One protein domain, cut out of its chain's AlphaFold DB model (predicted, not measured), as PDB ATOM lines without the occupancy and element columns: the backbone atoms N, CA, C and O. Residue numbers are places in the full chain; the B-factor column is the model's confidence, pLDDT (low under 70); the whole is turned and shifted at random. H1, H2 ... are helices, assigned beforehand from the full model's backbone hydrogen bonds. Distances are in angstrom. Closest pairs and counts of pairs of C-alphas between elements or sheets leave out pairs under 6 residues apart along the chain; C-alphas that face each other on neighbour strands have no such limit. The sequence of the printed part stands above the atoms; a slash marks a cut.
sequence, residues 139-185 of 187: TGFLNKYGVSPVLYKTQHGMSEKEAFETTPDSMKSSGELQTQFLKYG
ATOM      1  N   THR A 139       5.289   2.226  14.742       95.44
ATOM      2  CA  THR A 139       4.228   1.799  13.824       95.44
ATOM      3  C   THR A 139       3.640   2.966  13.037       95.44
ATOM      4  O   THR A 139       3.539   2.872  11.818       95.44
ATOM      5  N   GLY A 140       3.282   4.073  13.694       96.25
ATOM      6  CA  GLY A 140       2.714   5.229  13.003       96.25
ATOM      7  C   GLY A 140       3.719   5.912  12.081       96.25
ATOM      8  O   GLY A 140       3.362   6.290  10.967       96.25
ATOM      9  N   PHE A 141       4.994   5.963  12.472       96.94
ATOM     10  CA  PHE A 141       6.060   6.461  11.610       96.94
ATOM     11  C   PHE A 141       6.248   5.586  10.360       96.94
ATOM     12  O   PHE A 141       6.314   6.107   9.248       96.94
ATOM     13  N   LEU A 142       6.258   4.256  10.519       96.44
ATOM     14  CA  LEU A 142       6.307   3.316   9.394       96.44
ATOM     15  C   LEU A 142       5.094   3.473   8.475       96.44
ATOM     16  O   LEU A 142       5.249   3.482   7.259       96.44
ATOM     17  N   ASN A 143       3.900   3.640   9.036       96.00
ATOM     18  CA  ASN A 143       2.691   3.834   8.240       96.00
ATOM     19  C   ASN A 143       2.719   5.158   7.461       96.00
ATOM     20  O   ASN A 143       2.217   5.224   6.341       96.00
ATOM     21  N   LYS A 144       3.312   6.207   8.043       95.88
ATOM     22  CA  LYS A 144       3.386   7.546   7.451       95.88
ATOM     23  C   LYS A 144       4.470   7.670   6.380       95.88
ATOM     24  O   LYS A 144       4.210   8.235   5.321       95.88
ATOM     25  N   TYR A 145       5.673   7.171   6.660       96.31
ATOM     26  CA  TYR A 145       6.863   7.390   5.830       96.31
ATOM     27  C   TYR A 145       7.357   6.124   5.112       96.31
ATOM     28  O   TYR A 145       8.192   6.221   4.217       96.31
ATOM     29  N   GLY A 146       6.870   4.937   5.482       96.44
ATOM     30  CA  GLY A 146       7.287   3.654   4.898       96.44
ATOM     31  C   GLY A 146       8.674   3.168   5.336       96.44
ATOM     32  O   GLY A 146       9.132   2.125   4.877       96.44
ATOM     33  N   VAL A 147       9.351   3.911   6.214       96.44
ATOM     34  CA  VAL A 147      10.723   3.653   6.674       96.44
ATOM     35  C   VAL A 147      10.832   3.883   8.178       96.44
ATOM     36  O   VAL A 147       9.976   4.536   8.766       96.44
ATOM     37  N   SER A 148      11.881   3.360   8.817       97.00
ATOM     38  CA  SER A 148      12.150   3.644  10.228       97.00
ATOM     39  C   SER A 148      12.610   5.097  10.435       97.00
ATOM     40  O   SER A 148      13.174   5.710   9.523       97.00
ATOM     41  N   PRO A 149      12.444   5.659  11.643       97.44
ATOM     42  CA  PRO A 149      12.888   7.019  11.952       97.44
ATOM     43  C   PRO A 149      14.387   7.246  11.751       97.44
ATOM     44  O   PRO A 149      14.782   8.317  11.293       97.44
ATOM     45  N   VAL A 150      15.229   6.251  12.056       97.56
ATOM     46  CA  VAL A 150      16.682   6.349  11.841       97.56
ATOM     47  C   VAL A 150      16.975   6.499  10.351       97.56
ATOM     48  O   VAL A 150      17.677   7.426   9.953       97.56
ATOM     49  N   LEU A 151      16.405   5.623   9.517       97.38
ATOM     50  CA  LEU A 151      16.632   5.639   8.073       97.38
ATOM     51  C   LEU A 151      16.037   6.884   7.407       97.38
ATOM     52  O   LEU A 151      16.637   7.454   6.501       97.38
ATOM     53  N   TYR A 152      14.891   7.356   7.888       97.94
ATOM     54  CA  TYR A 152      14.325   8.621   7.439       97.94
ATOM     55  C   TYR A 152      15.276   9.787   7.726       97.94
ATOM     56  O   TYR A 152      15.649  10.532   6.825       97.94
ATOM     57  N   LYS A 153      15.742   9.928   8.971       97.56
ATOM     58  CA  LYS A 153      16.666  11.008   9.343       97.56
ATOM     59  C   LYS A 153      17.937  10.989   8.494       97.56
ATOM     60  O   LYS A 153      18.388  12.052   8.071       97.56
ATOM     61  N   THR A 154      18.489   9.809   8.199       97.50
ATOM     62  CA  THR A 154      19.686   9.709   7.351       97.50
ATOM     63  C   THR A 154      19.436  10.116   5.908       97.50
ATOM     64  O   THR A 154      20.246  10.841   5.330       97.50
ATOM     65  N   GLN A 155      18.290   9.742   5.337       97.38
ATOM     66  CA  GLN A 155      17.871  10.212   4.012       97.38
ATOM     67  C   GLN A 155      17.665  11.731   3.967       97.38
ATOM     68  O   GLN A 155      17.909  12.360   2.940       97.38
ATOM     69  N   HIS A 156      17.284  12.329   5.093       97.38
ATOM     70  CA  HIS A 156      17.123  13.771   5.256       97.38
ATOM     71  C   HIS A 156      18.418  14.507   5.654       97.38
ATOM     72  O   HIS A 156      18.372  15.665   6.067       97.38
ATOM     73  N   GLY A 157      19.582  13.870   5.482       97.50
ATOM     74  CA  GLY A 157      20.895  14.509   5.610       97.50
ATOM     75  C   GLY A 157      21.544  14.403   6.991       97.50
ATOM     76  O   GLY A 157      22.638  14.933   7.178       97.50
ATOM     77  N   MET A 158      20.917  13.711   7.948       97.75
ATOM     78  CA  MET A 158      21.540  13.410   9.238       97.75
ATOM     79  C   MET A 158      22.579  12.293   9.083       97.75
ATOM     80  O   MET A 158      22.389  11.347   8.318       97.75
ATOM     81  N   SER A 159      23.688  12.357   9.822       97.50
ATOM     82  CA  SER A 159      24.626  11.230   9.827       97.50
ATOM     83  C   SER A 159      23.984   9.997  10.473       97.50
ATOM     84  O   SER A 159      23.151  10.118  11.366       97.50
ATOM     85  N   GLU A 160      24.377   8.793  10.057       95.25
ATOM     86  CA  GLU A 160      23.784   7.556  10.586       95.25
ATOM     87  C   GLU A 160      23.951   7.437  12.107       95.25
ATOM     88  O   GLU A 160      22.992   7.145  12.817       95.25
ATOM     89  N   LYS A 161      25.136   7.778  12.629       95.69
ATOM     90  CA  LYS A 161      25.401   7.813  14.072       95.69
ATOM     91  C   LYS A 161      24.474   8.788  14.809       95.69
ATOM     92  O   LYS A 161      23.901   8.438  15.833       95.69
ATOM     93  N   GLU A 162      24.320  10.000  14.289       96.88
ATOM     94  CA  GLU A 162      23.465  11.027  14.894       96.88
ATOM     95  C   GLU A 162      21.979  10.656  14.806       96.88
ATOM     96  O   GLU A 162      21.209  10.898  15.735       96.88
ATOM     97  N   ALA A 163      21.567   9.989  13.728       97.44
ATOM     98  CA  ALA A 163      20.221   9.454  13.601       97.44
ATOM     99  C   ALA A 163      19.937   8.395  14.676       97.44
ATOM    100  O   ALA A 163      18.855   8.406  15.265       97.44
ATOM    101  N   PHE A 164      20.911   7.534  14.997       97.19
ATOM    102  CA  PHE A 164      20.805   6.596  16.116       97.19
ATOM    103  C   PHE A 164      20.750   7.295  17.482       97.19
ATOM    104  O   PHE A 164      19.973   6.877  18.336       97.19
ATOM    105  N   GLU A 165      21.526   8.359  17.697       95.81
ATOM    106  CA  GLU A 165      21.549   9.092  18.976       95.81
ATOM    107  C   GLU A 165      20.287   9.934  19.211       95.81
ATOM    108  O   GLU A 165      19.838  10.079  20.344       95.81
ATOM    109  N   THR A 166      19.686  10.472  18.149       96.62
ATOM    110  CA  THR A 166      18.503  11.347  18.236       96.62
ATOM    111  C   THR A 166      17.173  10.606  18.095       96.62
ATOM    112  O   THR A 166      16.111  11.235  18.136       96.62
ATOM    113  N   THR A 167      17.203   9.296  17.859       96.50
ATOM    114  CA  THR A 167      16.003   8.454  17.792       96.50
ATOM    115  C   THR A 167      15.887   7.675  19.100       96.50
ATOM    116  O   THR A 167      16.858   7.025  19.484       96.50
ATOM    117  N   PRO A 168      14.742   7.709  19.804       95.94
ATOM    118  CA  PRO A 168      14.563   6.920  21.019       95.94
ATOM    119  C   PRO A 168      14.504   5.421  20.702       95.94
ATOM    120  O   PRO A 168      14.053   5.020  19.631       95.94
ATOM    121  N   ASP A 169      14.923   4.578  21.645       95.50
ATOM    122  CA  ASP A 169      15.027   3.126  21.428       95.50
ATOM    123  C   ASP A 169      13.680   2.447  21.167       95.50
ATOM    124  O   ASP A 169      13.610   1.500  20.389       95.50
ATOM    125  N   SER A 170      12.589   2.976  21.734       95.81
ATOM    126  CA  SER A 170      11.219   2.526  21.443       95.81
ATOM    127  C   SER A 170      10.809   2.723  19.978       95.81
ATOM    128  O   SER A 170       9.830   2.136  19.519       95.81
ATOM    129  N   MET A 171      11.552   3.554  19.248       96.38
ATOM    130  CA  MET A 171      11.353   3.872  17.840       96.38
ATOM    131  C   MET A 171      12.454   3.292  16.943       96.38
ATOM    132  O   MET A 171      12.580   3.688  15.783       96.38
ATOM    133  N   LYS A 172      13.252   2.354  17.461       96.12
ATOM    134  CA  LYS A 172      14.231   1.584  16.694       96.12
ATOM    135  C   LYS A 172      13.756   0.147  16.562       96.12
ATOM    136  O   LYS A 172      13.209  -0.444  17.490       96.12
ATOM    137  N   SER A 173      14.000  -0.445  15.406       95.38
ATOM    138  CA  SER A 173      13.877  -1.886  15.226       95.38
ATOM    139  C   SER A 173      14.988  -2.631  15.980       95.38
ATOM    140  O   SER A 173      16.050  -2.089  16.287       95.38
ATOM    141  N   SER A 174      14.785  -3.924  16.244       95.19
ATOM    142  CA  SER A 174      15.813  -4.760  16.885       95.19
ATOM    143  C   SER A 174      17.124  -4.811  16.084       95.19
ATOM    144  O   SER A 174      18.210  -4.788  16.663       95.19
ATOM    145  N   GLY A 175      17.050  -4.828  14.748       95.69
ATOM    146  CA  GLY A 175      18.242  -4.781  13.893       95.69
ATOM    147  C   GLY A 175      18.991  -3.448  13.993       95.69
ATOM    148  O   GLY A 175      20.221  -3.412  13.983       95.69
ATOM    149  N   GLU A 176      18.257  -2.351  14.164       96.19
ATOM    150  CA  GLU A 176      18.814  -1.022  14.407       96.19
ATOM    151  C   GLU A 176      19.499  -0.928  15.771       96.19
ATOM    152  O   GLU A 176      20.609  -0.414  15.841       96.19
ATOM    153  N   LEU A 177      18.912  -1.493  16.829       95.62
ATOM    154  CA  LEU A 177      19.541  -1.558  18.156       95.62
ATOM    155  C   LEU A 177      20.831  -2.392  18.142       95.62
ATOM    156  O   LEU A 177      21.847  -1.993  18.709       95.62
ATOM    157  N   GLN A 178      20.824  -3.527  17.437       96.12
ATOM    158  CA  GLN A 178      22.036  -4.321  17.230       96.12
ATOM    159  C   GLN A 178      23.095  -3.509  16.481       96.12
ATOM    160  O   GLN A 178      24.245  -3.451  16.905       96.12
ATOM    161  N   THR A 179      22.714  -2.824  15.404       95.00
ATOM    162  CA  THR A 179      23.642  -1.983  14.634       95.00
ATOM    163  C   THR A 179      24.199  -0.845  15.488       95.00
ATOM    164  O   THR A 179      25.405  -0.611  15.484       95.00
ATOM    165  N   GLN A 180      23.354  -0.181  16.273       94.31
ATOM    166  CA  GLN A 180      23.736   0.866  17.212       94.31
ATOM    167  C   GLN A 180      24.824   0.383  18.187       94.31
ATOM    168  O   GLN A 180      25.846   1.054  18.357       94.31
ATOM    169  N   PHE A 181      24.647  -0.809  18.759       94.69
ATOM    170  CA  PHE A 181      25.607  -1.397  19.688       94.69
ATOM    171  C   PHE A 181      26.891  -1.877  18.994       94.69
ATOM    172  O   PHE A 181      27.990  -1.528  19.420       94.69
ATOM    173  N   LEU A 182      26.777  -2.658  17.913       95.69
ATOM    174  CA  LEU A 182      27.923  -3.294  17.254       95.69
ATOM    175  C   LEU A 182      28.768  -2.304  16.442       95.69
ATOM    176  O   LEU A 182      29.993  -2.398  16.445       95.69
ATOM    177  N   LYS A 183      28.127  -1.383  15.717       95.44
ATOM    178  CA  LYS A 183      28.800  -0.467  14.784       95.44
ATOM    179  C   LYS A 183      29.246   0.822  15.463       95.44
ATOM    180  O   LYS A 183      30.318   1.332  15.146       95.44
ATOM    181  N   TYR A 184      28.438   1.349  16.382       93.88
ATOM    182  CA  TYR A 184      28.685   2.657  16.995       93.88
ATOM    183  C   TYR A 184      29.031   2.595  18.481       93.88
ATOM    184  O   TYR A 184      29.457   3.609  19.032       93.88
ATOM    185  N   GLY A 185      28.874   1.441  19.138       91.56
ATOM    186  CA  GLY A 185      29.140   1.304  20.570       91.56
ATOM    187  C   GLY A 185      28.212   2.145  21.449       91.56
ATOM    188  O   GLY A 185      28.571   2.444  22.587       91.56
TER     189      GLY A 185
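This is residues 139 to 185 of the 187 residues of an uncharacterized protein of Lactobacillus plantarum WJL (UniProt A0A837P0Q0). Look first for the longest helix, H4, which makes one end of a small, all-helix domain; the hairpin of H2 and H3 forms the middle, and the short helix H1 lies at the opposite end, beyond H2. H4 stands steeply to H3 and away from H2, and the link of residues 167 to 173 leads from the hairpin to it. The printed part has 47 residues with four named helices, H1, H2, H3 and H4 in chain order, and no named strand. The whole is compact, with a radius of gyration of the C-alphas of 10.1 A, and its C-alphas span 30 by 22 by 13 A.

Find C-alpha 174 at (15.813, -4.760, 16.885); from there H4, residues 174 to 184, runs 14.9 A to C-alpha 184 at (28.685, 2.657, 16.995). Before it comes H3, residues 160 to 166, which is 10.0 A from first to last C-alpha. Look further back for H2, residues 149 to 155, which is 9.9 A long in the same measure. The first helix, H1, residues 139 to 145, begins at C-alpha 139, at (4.228, 1.799, 13.824), and measures 10.1 A.

Start from H4 and look toward H3: they only just touch, with 3 pairs of C-alphas within 8 A, the closest being those of Phe 164 and Gln 180, 6.5 A apart. They run opposite ways at a steep tilt of 69 degrees, only just short of about perpendicular. Go on from H3 to H2, which touch with 9 pairs of C-alphas within 8 A; the closest are those of Val 150 and Ala 163, 5.0 A apart. H2 and H3 form a helical hairpin and run opposite ways at a steep tilt of 43 degrees. Beyond H2 you reach H1: these two touch only at the corner by their link, and only just, with 3 pairs of C-alphas within 8 A, the closest being those of Phe 141 and Pro 149, 6.9 A apart. H1 and H2 run the same way at a shallow tilt of 18 degrees. H1 is apart from H3 and from H4, and H2 is only just apart from H4, with a closest distance of 8.1 A. In H1, H2, H3 and H4 every O i to N i+4 pair of the backbone is within hydrogen-bond range.

Look for the two C-alphas farthest apart, those of Lys 144 and Gly 185, at 29.6 A. The printed part has no cut. The links H1 to H2 and H2 to H3 are tight, and the link H3 to H4, with 7 residues, is short. The mean pLDDT of the printed part is 96.2, and no printed residue is under 70.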